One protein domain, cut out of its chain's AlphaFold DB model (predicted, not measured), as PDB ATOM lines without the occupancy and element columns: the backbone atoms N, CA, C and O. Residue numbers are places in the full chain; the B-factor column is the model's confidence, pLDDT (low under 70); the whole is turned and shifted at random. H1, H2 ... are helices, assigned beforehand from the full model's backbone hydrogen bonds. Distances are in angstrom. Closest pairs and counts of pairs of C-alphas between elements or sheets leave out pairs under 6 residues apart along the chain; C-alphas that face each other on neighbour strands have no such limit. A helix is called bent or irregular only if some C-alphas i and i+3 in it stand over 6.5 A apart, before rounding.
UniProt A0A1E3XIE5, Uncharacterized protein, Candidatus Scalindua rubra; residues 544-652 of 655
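This is residues 544 to 652 of the 655 residues of an uncharacterized protein of Candidatus Scalindua rubra (UniProt A0A1E3XIE5). Four helices, H1 to H4, form an up-and-down bundle, each running against the one before it, with H3 in the middle and H6 packed on H3 as a further helix. Short H5 lies off one end, and the long link of residues 558 to 579 swings round the outside of H4 from H1 to H2. The 109 printed residues hold six named helices, H1 to H6, and no named strand: all helix. The whole is compact, with a radius of gyration of the C-alphas of 13.8 A and spans of 42 by 31 by 29 A.

H1, residues 544 to 557, begins at C-alpha 544 (92.110, 21.870, 43.315) and is 20.0 A long. H2 is residues 580 to 590, 18.5 A. H3, residues 593 to 609, is 24.7 A. H4, residues 611 to 625, is 20.1 A and irregular: C-alphas 612 and 615 are 7.4 A apart. H5 is residues 631 to 634. H6, residues 637 to 651, 20.8 A, ends at C-alpha 651 (115.511, 8.198, 46.885).

H3, the hub, touches H1 at a shallow tilt of 9 degrees, the same way; the closest C-alphas, Ile 555 and Tyr 606, are 5.9 A apart. H2 and H3 form a helical hairpin, closest at C-alphas Arg 589 and Thr 596, 4.9 A. H3 touches H4 with residues 603 to 607 alone, closest at C-alphas Val 607 and Thr 614, 6.0 A. H6 touches H3 at 38 degrees, only just steep, closest at C-alphas Lys 597 and Ala 641, 6.0 A. H1 and H4 are apart. Every O i to N i+4 pair is within hydrogen-bond range in H1, H3 and H6; H4 has 9 of 11, H2 0 of 7 but 6 of 8 O i to N i+3 pairs, and H5 is too short for an O i to N i+4 pair.

The farthest C-alphas, Glu 562 and Cys 633, are 42.3 A apart. The printed part has no cut; the link H1 to H2 is long, the others tight. Residues 565 and 575 to 577 have pLDDT under 70.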
ATOM      1  N   PRO A 544      91.083  22.907  43.395       91.19
ATOM      2  CA  PRO A 544      92.110  21.870  43.315       91.19
ATOM      3  C   PRO A 544      92.939  21.767  44.600       91.19
ATOM      4  O   PRO A 544      93.174  20.665  45.093       91.19
ATOM      5  N   THR A 545      93.324  22.900  45.192       92.00
ATOM      6  CA  THR A 545      94.121  22.946  46.426       92.00
ATOM      7  C   THR A 545      93.367  22.343  47.607       92.00
ATOM      8  O   THR A 545      93.884  21.469  48.299       92.00
ATOM      9  N   GLU A 546      92.127  22.774  47.830       93.06
ATOM     10  CA  GLU A 546      91.282  22.294  48.921       93.06
ATOM     11  C   GLU A 546      90.964  20.804  48.762       93.06
ATOM     12  O   GLU A 546      90.958  20.064  49.747       93.06
ATOM     13  N   THR A 547      90.772  20.348  47.522       93.25
ATOM     14  CA  THR A 547      90.583  18.929  47.200       93.25
ATOM     15  C   THR A 547      91.817  18.103  47.566       93.25
ATOM     16  O   THR A 547      91.689  17.083  48.247       93.25
ATOM     17  N   LEU A 548      93.019  18.543  47.171       93.62
ATOM     18  CA  LEU A 548      94.269  17.850  47.507       93.62
ATOM     19  C   LEU A 548      94.499  17.795  49.018       93.62
ATOM     20  O   LEU A 548      94.830  16.730  49.535       93.62
ATOM     21  N   ILE A 549      94.280  18.906  49.732       93.81
ATOM     22  CA  ILE A 549      94.408  18.965  51.197       93.81
ATOM     23  C   ILE A 549      93.445  17.975  51.855       93.81
ATOM     24  O   ILE A 549      93.863  17.179  52.695       93.81
ATOM     25  N   PHE A 550      92.177  17.968  51.440       92.81
ATOM     26  CA  PHE A 550      91.182  17.049  51.983       92.81
ATOM     27  C   PHE A 550      91.574  15.578  51.777       92.81
ATOM     28  O   PHE A 550      91.516  14.782  52.719       92.81
ATOM     29  N   ILE A 551      91.995  15.209  50.561       92.75
ATOM     30  CA  ILE A 551      92.431  13.840  50.256       92.75
ATOM     31  C   ILE A 551      93.666  13.486  51.088       92.75
ATOM     32  O   ILE A 551      93.712  12.416  51.699       92.75
ATOM     33  N   GLN A 552      94.637  14.394  51.177       94.06
ATOM     34  CA  GLN A 552      95.846  14.201  51.969       94.06
ATOM     35  C   GLN A 552      95.523  13.973  53.451       94.06
ATOM     36  O   GLN A 552      96.061  13.055  54.069       94.06
ATOM     37  N   ASP A 553      94.624  14.762  54.036       92.25
ATOM     38  CA  ASP A 553      94.223  14.613  55.435       92.25
ATOM     39  C   ASP A 553      93.454  13.310  55.674       92.25
ATOM     40  O   ASP A 553      93.664  12.635  56.689       92.25
ATOM     41  N   LYS A 554      92.648  12.876  54.698       90.75
ATOM     42  CA  LYS A 554      92.006  11.560  54.732       90.75
ATOM     43  C   LYS A 554      93.040  10.434  54.728       90.75
ATOM     44  O   LYS A 554      92.936   9.540  55.568       90.75
ATOM     45  N   ILE A 555      94.075  10.516  53.889       91.62
ATOM     46  CA  ILE A 555      95.197   9.560  53.855       91.62
ATOM     47  C   ILE A 555      95.960   9.557  55.187       91.62
ATOM     48  O   ILE A 555      96.220   8.492  55.752       91.62
ATOM     49  N   LYS A 556      96.267  10.733  55.749       91.00
ATOM     50  CA  LYS A 556      96.926  10.853  57.062       91.00
ATOM     51  C   LYS A 556      96.116  10.185  58.173       91.00
ATOM     52  O   LYS A 556      96.720   9.582  59.063       91.00
ATOM     53  N   SER A 557      94.783  10.254  58.110       89.81
ATOM     54  CA  SER A 557      93.887   9.639  59.097       89.81
ATOM     55  C   SER A 557      93.820   8.104  59.023       89.81
ATOM     56  O   SER A 557      93.395   7.465  59.989       89.81
ATOM     57  N   LEU A 558      94.262   7.490  57.915       89.38
ATOM     58  CA  LEU A 558      94.300   6.033  57.777       89.38
ATOM     59  C   LEU A 558      95.328   5.419  58.733       89.38
ATOM     60  O   LEU A 558      96.405   5.978  58.971       89.38
ATOM     61  N   LYS A 559      95.018   4.231  59.257       86.81
ATOM     62  CA  LYS A 559      95.979   3.448  60.042       86.81
ATOM     63  C   LYS A 559      97.059   2.910  59.115       86.81
ATOM     64  O   LYS A 559      96.723   2.244  58.139       86.81
ATOM     65  N   SER A 560      98.321   3.182  59.435       85.69
ATOM     66  CA  SER A 560      99.450   2.613  58.700       85.69
ATOM     67  C   SER A 560      99.402   1.090  58.771       85.69
ATOM     68  O   SER A 560      99.117   0.526  59.830       85.69
ATOM     69  N   GLN A 561      99.653   0.445  57.641       82.81
ATOM     70  CA  GLN A 561      99.765  -1.002  57.572       82.81
ATOM     71  C   GLN A 561     101.217  -1.419  57.737       82.81
ATOM     72  O   GLN A 561     102.090  -0.928  57.029       82.81
ATOM     73  N   GLU A 562     101.463  -2.343  58.659       75.81
ATOM     74  CA  GLU A 562     102.753  -3.017  58.768       75.81
ATOM     75  C   GLU A 562     102.699  -4.279  57.907       75.81
ATOM     76  O   GLU A 562     101.955  -5.211  58.209       75.81
ATOM     77  N   ILE A 563     103.448  -4.280  56.805       78.06
ATOM     78  CA  ILE A 563     103.538  -5.388  55.850       78.06
ATOM     79  C   ILE A 563     105.015  -5.648  55.567       78.06
ATOM     80  O   ILE A 563     105.813  -4.711  55.504       78.06
ATOM     81  N   ASN A 564     105.390  -6.918  55.413       73.69
ATOM     82  CA  ASN A 564     106.743  -7.269  55.001       73.69
ATOM     83  C   ASN A 564     106.951  -6.854  53.535       73.69
ATOM     84  O   ASN A 564     106.104  -7.127  52.689       73.69
ATOM     85  N   THR A 565     108.081  -6.229  53.210       69.38
ATOM     86  CA  THR A 565     108.382  -5.747  51.851       69.38
ATOM     87  C   THR A 565     108.282  -6.846  50.793       69.38
ATOM     88  O   THR A 565     107.896  -6.568  49.661       69.38
ATOM     89  N   ASP A 566     108.557  -8.097  51.178       73.19
ATOM     90  CA  ASP A 566     108.471  -9.274  50.304       73.19
ATOM     91  C   ASP A 566     107.025  -9.639  49.902       73.19
ATOM     92  O   ASP A 566     106.811 -10.410  48.968       73.19
ATOM     93  N   GLU A 567     106.021  -9.098  50.598       75.06
ATOM     94  CA  GLU A 567     104.595  -9.340  50.343       75.06
ATOM     95  C   GLU A 567     103.980  -8.301  49.386       75.06
ATOM     96  O   GLU A 567     102.845  -8.470  48.931       75.06
ATOM     97  N   ILE A 568     104.723  -7.240  49.043       78.75
ATOM     98  CA  ILE A 568     104.264  -6.200  48.118       78.75
ATOM     99  C   ILE A 568     104.318  -6.733  46.684       78.75
ATOM    100  O   ILE A 568     105.369  -7.110  46.165       78.75
ATOM    101  N   LYS A 569     103.168  -6.721  46.008       80.12
ATOM    102  CA  LYS A 569     103.069  -7.076  44.590       80.12
ATOM    103  C   LYS A 569     103.283  -5.841  43.717       80.12
ATOM    104  O   LYS A 569     102.549  -4.865  43.841       80.12
ATOM    105  N   PHE A 570     104.240  -5.931  42.795       78.88
ATOM    106  CA  PHE A 570     104.551  -4.884  41.810       78.88
ATOM    107  C   PHE A 570     103.966  -5.158  40.416       78.88
ATOM    108  O   PHE A 570     104.220  -4.418  39.469       78.88
ATOM    109  N   GLU A 571     103.173  -6.217  40.275       79.19
ATOM    110  CA  GLU A 571     102.411  -6.486  39.057       79.19
ATOM    111  C   GLU A 571     101.096  -5.701  39.098       79.19
ATOM    112  O   GLU A 571     100.408  -5.696  40.122       79.19
ATOM    113  N   ALA A 572     100.755  -5.023  37.999       74.00
ATOM    114  CA  ALA A 572      99.523  -4.247  37.897       74.00
ATOM    115  C   ALA A 572      98.297  -5.171  38.006       74.00
ATOM    116  O   ALA A 572      98.139  -6.090  37.203       74.00
ATOM    117  N   ASP A 573      97.425  -4.909  38.983       75.19
ATOM    118  CA  ASP A 573      96.226  -5.712  39.249       75.19
ATOM    119  C   ASP A 573      94.954  -4.913  38.934       75.19
ATOM    120  O   ASP A 573      94.641  -3.925  39.600       75.19
ATOM    121  N   SER A 574      94.211  -5.357  37.918       71.31
ATOM    122  CA  SER A 574      92.947  -4.751  37.485       71.31
ATOM    123  C   SER A 574      91.717  -5.275  38.244       71.31
ATOM    124  O   SER A 574      90.599  -4.849  37.963       71.31
ATOM    125  N   SER A 575      91.876  -6.241  39.159       63.19
ATOM    126  CA  SER A 575      90.763  -6.992  39.763       63.19
ATOM    127  C   SER A 575      90.095  -6.315  40.966       63.19
ATOM    128  O   SER A 575      89.083  -6.812  41.462       63.19
ATOM    129  N   SER A 576      90.614  -5.176  41.441       61.44
ATOM    130  CA  SER A 576      90.082  -4.483  42.621       61.44
ATOM    131  C   SER A 576      90.067  -2.960  42.477       61.44
ATOM    132  O   SER A 576      90.927  -2.357  41.840       61.44
ATOM    133  N   THR A 577      89.062  -2.323  43.080       66.94
ATOM    134  CA  THR A 577      88.829  -0.875  43.007       66.94
ATOM    135  C   THR A 577      89.544  -0.133  44.135       66.94
ATOM    136  O   THR A 577      89.451  -0.531  45.298       66.94
ATOM    137  N   LEU A 578      90.226   0.967  43.800       71.25
ATOM    138  CA  LEU A 578      90.752   1.913  44.787       71.25
ATOM    139  C   LEU A 578      89.610   2.588  45.572       71.25
ATOM    140  O   LEU A 578      88.489   2.678  45.062       71.25
ATOM    141  N   PRO A 579      89.886   3.102  46.785       76.44
ATOM    142  CA  PRO A 579      88.983   4.022  47.464       76.44
ATOM    143  C   PRO A 579      88.522   5.164  46.548       76.44
ATOM    144  O   PRO A 579      89.335   5.765  45.848       76.44
ATOM    145  N   GLU A 580      87.230   5.498  46.603       75.88
ATOM    146  CA  GLU A 580      86.590   6.495  45.726       75.88
ATOM    147  C   GLU A 580      87.307   7.853  45.742       75.88
ATOM    148  O   GLU A 580      87.501   8.465  44.704       75.88
ATOM    149  N   PHE A 581      87.810   8.297  46.896       79.50
ATOM    150  CA  PHE A 581      88.503   9.585  47.006       79.50
ATOM    151  C   PHE A 581      89.873   9.633  46.300       79.50
ATOM    152  O   PHE A 581      90.413  10.717  46.099       79.50
ATOM    153  N   LEU A 582      90.468   8.483  45.953       84.69
ATOM    154  CA  LEU A 582      91.749   8.429  45.237       84.69
ATOM    155  C   LEU A 582      91.579   8.518  43.723       84.69
ATOM    156  O   LEU A 582      92.504   8.962  43.044       84.69
ATOM    157  N   SER A 583      90.424   8.124  43.177       82.06
ATOM    158  CA  SER A 583      90.198   8.204  41.729       82.06
ATOM    159  C   SER A 583      90.279   9.657  41.244       82.06
ATOM    160  O   SER A 583      90.861   9.913  40.188       82.06
ATOM    161  N   THR A 584      89.823  10.615  42.058       86.50
ATOM    162  CA  THR A 584      89.876  12.053  41.762       86.50
ATOM    163  C   THR A 584      91.303  12.568  41.553       86.50
ATOM    164  O   THR A 584      91.517  13.401  40.678       86.50
ATOM    165  N   LEU A 585      92.306  12.049  42.277       88.62
ATOM    166  CA  LEU A 585      93.706  12.476  42.115       88.62
ATOM    167  C   LEU A 585      94.219  12.252  40.686       88.62
ATOM    168  O   LEU A 585      95.042  13.024  40.199       88.62
ATOM    169  N   SER A 586      93.713  11.217  40.004       85.75
ATOM    170  CA  SER A 586      94.092  10.920  38.619       85.75
ATOM    171  C   SER A 586      93.630  11.978  37.620       85.75
ATOM    172  O   SER A 586      94.228  12.111  36.557       85.75
ATOM    173  N   LEU A 587      92.606  12.761  37.967       86.69
ATOM    174  CA  LEU A 587      92.041  13.789  37.099       86.69
ATOM    175  C   LEU A 587      92.911  15.058  37.067       86.69
ATOM    176  O   LEU A 587      92.872  15.803  36.093       86.69
ATOM    177  N   PHE A 588      93.779  15.269  38.064       89.19
ATOM    178  CA  PHE A 588      94.662  16.442  38.148       89.19
ATOM    179  C   PHE A 588      95.657  16.553  36.988       89.19
ATOM    180  O   PHE A 588      96.114  17.657  36.690       89.19
ATOM    181  N   ARG A 589      95.894  15.454  36.256       86.25
ATOM    182  CA  ARG A 589      96.664  15.456  35.002       86.25
ATOM    183  C   ARG A 589      96.126  16.415  33.935       86.25
ATOM    184  O   ARG A 589      96.845  16.726  32.993       86.25
ATOM    185  N   PHE A 590      94.866  16.842  34.052       82.06
ATOM    186  CA  PHE A 590      94.206  17.739  33.102       82.06
ATOM    187  C   PHE A 590      94.293  19.228  33.482       82.06
ATOM    188  O   PHE A 590      93.860  20.060  32.691       82.06
ATOM    189  N   LEU A 591      94.823  19.586  34.662       82.31
ATOM    190  CA  LEU A 591      94.923  20.992  35.096       82.31
ATOM    191  C   LEU A 591      96.250  21.653  34.736       82.31
ATOM    192  O   LEU A 591      96.271  22.823  34.365       82.31
ATOM    193  N   GLY A 592      97.344  20.909  34.861       84.69
ATOM    194  CA  GLY A 592      98.685  21.453  34.728       84.69
ATOM    195  C   GLY A 592      99.731  20.516  35.311       84.69
ATOM    196  O   GLY A 592      99.421  19.573  36.050       84.69
ATOM    197  N   ILE A 593     100.990  20.744  34.941       88.75
ATOM    198  CA  ILE A 593     102.097  19.881  35.357       88.75
ATOM    199  C   ILE A 593     102.370  19.978  36.862       88.75
ATOM    200  O   ILE A 593     102.669  18.966  37.494       88.75
ATOM    201  N   ASP A 594     102.209  21.160  37.455       90.94
ATOM    202  CA  ASP A 594     102.428  21.365  38.887       90.94
ATOM    203  C   ASP A 594     101.338  20.667  39.707       90.94
ATOM    204  O   ASP A 594     101.642  19.914  40.632       90.94
ATOM    205  N   GLU A 595     100.071  20.813  39.310       91.12
ATOM    206  CA  GLU A 595      98.932  20.104  39.897       91.12
ATOM    207  C   GLU A 595      99.082  18.583  39.774       91.12
ATOM    208  O   GLU A 595      98.784  17.850  40.720       91.12
ATOM    209  N   THR A 596      99.596  18.112  38.634       91.50
ATOM    210  CA  THR A 596      99.918  16.696  38.404       91.50
ATOM    211  C   THR A 596     100.975  16.209  39.389       91.50
ATOM    212  O   THR A 596     100.806  15.172  40.025       91.50
ATOM    213  N   LYS A 597     102.073  16.955  39.553       93.00
ATOM    214  CA  LYS A 597     103.138  16.598  40.499       93.00
ATOM    215  C   LYS A 597     102.622  16.563  41.937       93.00
ATOM    216  O   LYS A 597     102.934  15.624  42.664       93.00
ATOM    217  N   MET A 598     101.792  17.532  42.327       93.56
ATOM    218  CA  MET A 598     101.176  17.557  43.655       93.56
ATOM    219  C   MET A 598     100.239  16.364  43.883       93.56
ATOM    220  O   MET A 598     100.275  15.762  44.955       93.56
ATOM    221  N   SER A 599      99.414  15.985  42.900       93.56
ATOM    222  CA  SER A 599      98.524  14.826  43.047       93.56
ATOM    223  C   SER A 599      99.299  13.507  43.122       93.56
ATOM    224  O   SER A 599      98.932  12.629  43.907       93.56
ATOM    225  N   LEU A 600     100.407  13.383  42.382       92.94
ATOM    226  CA  LEU A 600     101.324  12.244  42.463       92.94
ATOM    227  C   LEU A 600     101.987  12.138  43.842       92.94
ATOM    228  O   LEU A 600     102.022  11.048  44.410       92.94
ATOM    229  N   ASP A 601     102.428  13.255  44.425       92.88
ATOM    230  CA  ASP A 601     102.974  13.274  45.788       92.88
ATOM    231  C   ASP A 601     101.943  12.768  46.817       92.88
ATOM    232  O   ASP A 601     102.294  12.086  47.783       92.88
ATOM    233  N   VAL A 602     100.655  13.074  46.620       92.94
ATOM    234  CA  VAL A 602      99.560  12.580  47.473       92.94
ATOM    235  C   VAL A 602      99.276  11.091  47.223       92.94
ATOM    236  O   VAL A 602      99.072  10.344  48.181       92.94
ATOM    237  N   PHE A 603      99.325  10.624  45.970       90.50
ATOM    238  CA  PHE A 603      99.233   9.196  45.640       90.50
ATOM    239  C   PHE A 603     100.333   8.375  46.325       90.50
ATOM    240  O   PHE A 603     100.054   7.322  46.897       90.50
ATOM    241  N   LEU A 604     101.573   8.863  46.309       90.19
ATOM    242  CA  LEU A 604     102.715   8.168  46.907       90.19
ATOM    243  C   LEU A 604     102.629   8.131  48.442       90.19
ATOM    244  O   LEU A 604     102.932   7.104  49.045       90.19
ATOM    245  N   GLN A 605     102.089   9.178  49.077       90.81
ATOM    246  CA  GLN A 605     101.756   9.153  50.512       90.81
ATOM    247  C   GLN A 605     100.720   8.074  50.866       90.81
ATOM    248  O   GLN A 605     100.762   7.505  51.958       90.81
ATOM    249  N   TYR A 606      99.775   7.778  49.967       91.06
ATOM    250  CA  TYR A 606      98.838   6.670  50.173       91.06
ATOM    251  C   TYR A 606      99.542   5.313  50.108       91.06
ATOM    252  O   TYR A 606      99.292   4.466  50.964       91.06
ATOM    253  N   VAL A 607     100.444   5.124  49.140       88.50
ATOM    254  CA  VAL A 607     101.248   3.897  49.012       88.50
ATOM    255  C   VAL A 607     102.075   3.652  50.278       88.50
ATOM    256  O   VAL A 607     102.092   2.528  50.771       88.50
ATOM    257  N   GLU A 608     102.666   4.699  50.865       87.00
ATOM    258  CA  GLU A 608     103.369   4.629  52.162       87.00
ATOM    259  C   GLU A 608     102.472   4.077  53.276       87.00
ATOM    260  O   GLU A 608     102.860   3.229  54.076       87.00
ATOM    261  N   LYS A 609     101.235   4.576  53.332       88.69
ATOM    262  CA  LYS A 609     100.257   4.227  54.363       88.69
ATOM    263  C   LYS A 609      99.657   2.838  54.164       88.69
ATOM    264  O   LYS A 609      99.306   2.209  55.165       88.69
ATOM    265  N   GLN A 610      99.455   2.404  52.919       88.50
ATOM    266  CA  GLN A 610      98.767   1.163  52.539       88.50
ATOM    267  C   GLN A 610      99.571   0.375  51.476       88.50
ATOM    268  O   GLN A 610      99.122   0.254  50.331       88.50
ATOM    269  N   PRO A 611     100.739  -0.206  51.817       87.19
ATOM    270  CA  PRO A 611     101.631  -0.824  50.829       87.19
ATOM    271  C   PRO A 611     101.012  -1.988  50.035       87.19
ATOM    272  O   PRO A 611     101.404  -2.238  48.895       87.19
ATOM    273  N   GLN A 612     100.009  -2.682  50.581       86.12
ATOM    274  CA  GLN A 612      99.292  -3.761  49.878       86.12
ATOM    275  C   GLN A 612      98.544  -3.303  48.618       86.12
ATOM    276  O   GLN A 612      98.262  -4.119  47.742       86.12
ATOM    277  N   ASP A 613      98.211  -2.014  48.522       86.94
ATOM    278  CA  ASP A 613      97.487  -1.456  47.379       86.94
ATOM    279  C   ASP A 613      98.429  -1.011  46.243       86.94
ATOM    280  O   ASP A 613      97.956  -0.520  45.219       86.94
ATOM    281  N   THR A 614      99.748  -1.212  46.376       86.38
ATOM    282  CA  THR A 614     100.764  -0.807  45.381       86.38
ATOM    283  C   THR A 614     100.447  -1.310  43.970       86.38
ATOM    284  O   THR A 614     100.460  -0.529  43.022       86.38
ATOM    285  N   SER A 615     100.085  -2.585  43.821       84.69
ATOM    286  CA  SER A 615      99.681  -3.195  42.542       84.69
ATOM    287  C   SER A 615      98.511  -2.469  41.865       84.69
ATOM    288  O   SER A 615      98.484  -2.320  40.642       84.69
ATOM    289  N   LYS A 616      97.563  -1.960  42.658       84.19
ATOM    290  CA  LYS A 616      96.380  -1.223  42.187       84.19
ATOM    291  C   LYS A 616      96.748   0.190  41.746       84.19
ATOM    292  O   LYS A 616      96.253   0.677  40.731       84.19
ATOM    293  N   ILE A 617      97.635   0.848  42.494       85.50
ATOM    294  CA  ILE A 617      98.151   2.178  42.149       85.50
ATOM    295  C   ILE A 617      98.987   2.110  40.868       85.50
ATOM    296  O   ILE A 617      98.812   2.949  39.988       85.50
ATOM    297  N   LEU A 618      99.819   1.076  40.709       85.50
ATOM    298  CA  LEU A 618     100.580   0.840  39.480       85.50
ATOM    299  C   LEU A 618      99.665   0.636  38.272       85.50
ATOM    300  O   LEU A 618      99.897   1.245  37.230       85.50
ATOM    301  N   HIS A 619      98.594  -0.153  38.417       84.81
ATOM    302  CA  HIS A 619      97.571  -0.264  37.377       84.81
ATOM    303  C   HIS A 619      96.993   1.114  37.015       84.81
ATOM    304  O   HIS A 619      96.903   1.453  35.840       84.81
ATOM    305  N   TYR A 620      96.659   1.938  38.011       82.75
ATOM    306  CA  TYR A 620      96.162   3.297  37.787       82.75
ATOM    307  C   TYR A 620      97.176   4.208  37.083       82.75
ATOM    308  O   TYR A 620      96.785   4.988  36.218       82.75
ATOM    309  N   PHE A 621      98.466   4.118  37.409       86.56
ATOM    310  CA  PHE A 621      99.511   4.877  36.715       86.56
ATOM    311  C   PHE A 621      99.630   4.455  35.250       86.56
ATOM    312  O   PHE A 621      99.693   5.314  34.373       86.56
ATOM    313  N   VAL A 622      99.576   3.154  34.963       86.00
ATOM    314  CA  VAL A 622      99.611   2.647  33.584       86.00
ATOM    315  C   VAL A 622      98.367   3.077  32.800       86.00
ATOM    316  O   VAL A 622      98.498   3.622  31.708       86.00
ATOM    317  N   ASP A 623      97.174   2.887  33.365       84.00
ATOM    318  CA  ASP A 623      95.896   3.167  32.699       84.00
ATOM    319  C   ASP A 623      95.646   4.673  32.514       84.00
ATOM    320  O   ASP A 623      95.249   5.131  31.443       84.00
ATOM    321  N   ARG A 624      95.908   5.478  33.553       84.44
ATOM    322  CA  ARG A 624      95.526   6.900  33.587       84.44
ATOM    323  C   ARG A 624      96.649   7.867  33.274       84.44
ATOM    324  O   ARG A 624      96.338   8.986  32.876       84.44
ATOM    325  N   TYR A 625      97.908   7.474  33.420       87.44
ATOM    326  CA  TYR A 625      99.065   8.331  33.139       87.44
ATOM    327  C   TYR A 625      99.959   7.779  32.021       87.44
ATOM    328  O   TYR A 625     100.940   8.424  31.647       87.44
ATOM    329  N   GLY A 626      99.618   6.619  31.452       86.38
ATOM    330  CA  GLY A 626     100.340   6.014  30.338       86.38
ATOM    331  C   GLY A 626     100.369   6.883  29.079       86.38
ATOM    332  O   GLY A 626      99.626   7.856  28.938       86.38
ATOM    333  N   PHE A 627     101.255   6.513  28.154       87.50
ATOM    334  CA  PHE A 627     101.409   7.189  26.868       87.50
ATOM    335  C   PHE A 627     100.115   7.122  26.054       87.50
ATOM    336  O   PHE A 627      99.586   6.041  25.801       87.50
ATOM    337  N   GLN A 628      99.649   8.283  25.611       81.69
ATOM    338  CA  GLN A 628      98.520   8.440  24.700       81.69
ATOM    339  C   GLN A 628      99.016   8.934  23.330       81.69
ATOM    340  O   GLN A 628     100.092   9.541  23.262       81.69
ATOM    341  N   PRO A 629      98.265   8.709  22.231       75.94
ATOM    342  CA  PRO A 629      98.661   9.152  20.890       75.94
ATOM    343  C   PRO A 629      98.985  10.649  20.777       75.94
ATOM    344  O   PRO A 629      99.766  11.037  19.915       75.94
ATOM    345  N   ASP A 630      98.419  11.481  21.652       75.44
ATOM    346  CA  ASP A 630      98.582  12.935  21.725       75.44
ATOM    347  C   ASP A 630      99.637  13.399  22.749       75.44
ATOM    348  O   ASP A 630      99.955  14.586  22.809       75.44
ATOM    349  N   SER A 631     100.243  12.494  23.529       79.56
ATOM    350  CA  SER A 631     101.186  12.870  24.602       79.56
ATOM    351  C   SER A 631     102.422  13.621  24.088       79.56
ATOM    352  O   SER A 631     102.994  14.442  24.807       79.56
ATOM    353  N   TYR A 632     102.807  13.406  22.825       80.94
ATOM    354  CA  TYR A 632     103.920  14.117  22.191       80.94
ATOM    355  C   TYR A 632     103.659  15.622  22.025       80.94
ATOM    356  O   TYR A 632     104.611  16.403  22.036       80.94
ATOM    357  N   CYS A 633     102.392  16.039  21.904       72.94
ATOM    358  CA  CYS A 633     102.008  17.448  21.784       72.94
ATOM    359  C   CYS A 633     102.360  18.250  23.043       72.94
ATOM    360  O   CYS A 633     102.572  19.458  22.964       72.94
ATOM    361  N   PHE A 634     102.451  17.567  24.184       77.75
ATOM    362  CA  PHE A 634     102.745  18.137  25.498       77.75
ATOM    363  C   PHE A 634     104.110  17.681  26.022       77.75
ATOM    364  O   PHE A 634     104.301  17.566  27.225       77.75
ATOM    365  N   GLY A 635     105.036  17.302  25.132       85.19
ATOM    366  CA  GLY A 635     106.394  16.918  25.528       85.19
ATOM    367  C   GLY A 635     106.487  15.691  26.441       85.19
ATOM    368  O   GLY A 635     107.553  15.447  26.998       85.19
ATOM    369  N   TYR A 636     105.414  14.900  26.568       89.31
ATOM    370  CA  TYR A 636     105.287  13.807  27.540       89.31
ATOM    371  C   TYR A 636     105.404  14.251  29.010       89.31
ATOM    372  O   TYR A 636     105.795  13.456  29.867       89.31
ATOM    373  N   ASP A 637     105.056  15.505  29.320       89.31
ATOM    374  CA  ASP A 637     105.238  16.105  30.649       89.31
ATOM    375  C   ASP A 637     104.602  15.270  31.775       89.31
ATOM    376  O   ASP A 637     105.223  15.035  32.812       89.31
ATOM    377  N   VAL A 638     103.393  14.741  31.554       89.25
ATOM    378  CA  VAL A 638     102.686  13.885  32.526       89.25
ATOM    379  C   VAL A 638     103.458  12.590  32.801       89.25
ATOM    380  O   VAL A 638     103.612  12.201  33.958       89.25
ATOM    381  N   GLN A 639     103.976  11.926  31.761       91.75
ATOM    382  CA  GLN A 639     104.755  10.693  31.923       91.75
ATOM    383  C   GLN A 639     106.088  10.967  32.625       91.75
ATOM    384  O   GLN A 639     106.499  10.189  33.492       91.75
ATOM    385  N   TYR A 640     106.738  12.088  32.300       92.44
ATOM    386  CA  TYR A 640     107.944  12.524  32.997       92.44
ATOM    387  C   TYR A 640     107.680  12.794  34.477       92.44
ATOM    388  O   TYR A 640     108.461  12.333  35.305       92.44
ATOM    389  N   ALA A 641     106.569  13.451  34.828       92.62
ATOM    390  CA  ALA A 641     106.209  13.701  36.223       92.62
ATOM    391  C   ALA A 641     106.026  12.406  37.026       92.62
ATOM    392  O   ALA A 641     106.515  12.318  38.149       92.62
ATOM    393  N   VAL A 642     105.382  11.379  36.456       91.81
ATOM    394  CA  VAL A 642     105.242  10.070  37.123       91.81
ATOM    395  C   VAL A 642     106.608   9.450  37.406       91.81
ATOM    396  O   VAL A 642     106.862   9.006  38.528       91.81
ATOM    397  N   ALA A 643     107.498   9.431  36.410       91.31
ATOM    398  CA  ALA A 643     108.834   8.864  36.563       91.31
ATOM    399  C   ALA A 643     109.667   9.647  37.590       91.31
ATOM    400  O   ALA A 643     110.238   9.049  38.500       91.31
ATOM    401  N   GLU A 644     109.691  10.975  37.474       93.25
ATOM    402  CA  GLU A 644     110.408  11.877  38.374       93.25
ATOM    403  C   GLU A 644     109.939  11.695  39.818       93.25
ATOM    404  O   GLU A 644     110.754  11.388  40.685       93.25
ATOM    405  N   LYS A 645     108.627  11.777  40.072       91.75
ATOM    406  CA  LYS A 645     108.065  11.649  41.423       91.75
ATOM    407  C   LYS A 645     108.283  10.280  42.039       91.75
ATOM    408  O   LYS A 645     108.596  10.186  43.223       91.75
ATOM    409  N   THR A 646     108.196   9.220  41.243       88.06
ATOM    410  CA  THR A 646     108.488   7.867  41.729       88.06
ATOM    411  C   THR A 646     109.965   7.732  42.121       88.06
ATOM    412  O   THR A 646     110.270   7.198  43.185       88.06
ATOM    413  N   ILE A 647     110.891   8.262  41.310       89.56
ATOM    414  CA  ILE A 647     112.336   8.243  41.597       89.56
ATOM    415  C   ILE A 647     112.673   9.096  42.826       89.56
ATOM    416  O   ILE A 647     113.419   8.643  43.694       89.56
ATOM    417  N   GLU A 648     112.133  10.317  42.917       89.19
ATOM    418  CA  GLU A 648     112.282  11.194  44.087       89.19
ATOM    419  C   GLU A 648     111.857  10.472  45.364       89.19
ATOM    420  O   GLU A 648     112.581  10.478  46.360       89.19
ATOM    421  N   TYR A 649     110.711   9.797  45.307       83.44
ATOM    422  CA  TYR A 649     110.157   9.071  46.435       83.44
ATOM    423  C   TYR A 649     111.031   7.880  46.848       83.44
ATOM    424  O   TYR A 649     111.348   7.754  48.028       83.44
ATOM    425  N   CYS A 650     111.511   7.071  45.894       80.69
ATOM    426  CA  CYS A 650     112.447   5.973  46.168       80.69
ATOM    427  C   CYS A 650     113.781   6.442  46.772       80.69
ATOM    428  O   CYS A 650     114.388   5.712  47.554       80.69
ATOM    429  N   ASN A 651     114.253   7.632  46.393       82.94
ATOM    430  CA  ASN A 651     115.511   8.198  46.885       82.94
ATOM    431  C   ASN A 651     115.358   8.926  48.225       82.94
ATOM    432  O   ASN A 651     116.345   9.117  48.938       82.94
ATOM    433  N   SER A 652     114.147   9.362  48.572       72.88
ATOM    434  CA  SER A 652     113.866   9.882  49.902       72.88
ATOM    435  C   SER A 652     113.943   8.712  50.889       72.88
ATOM    436  O   SER A 652     113.194   7.755  50.764       72.88
TER     437      SER A 652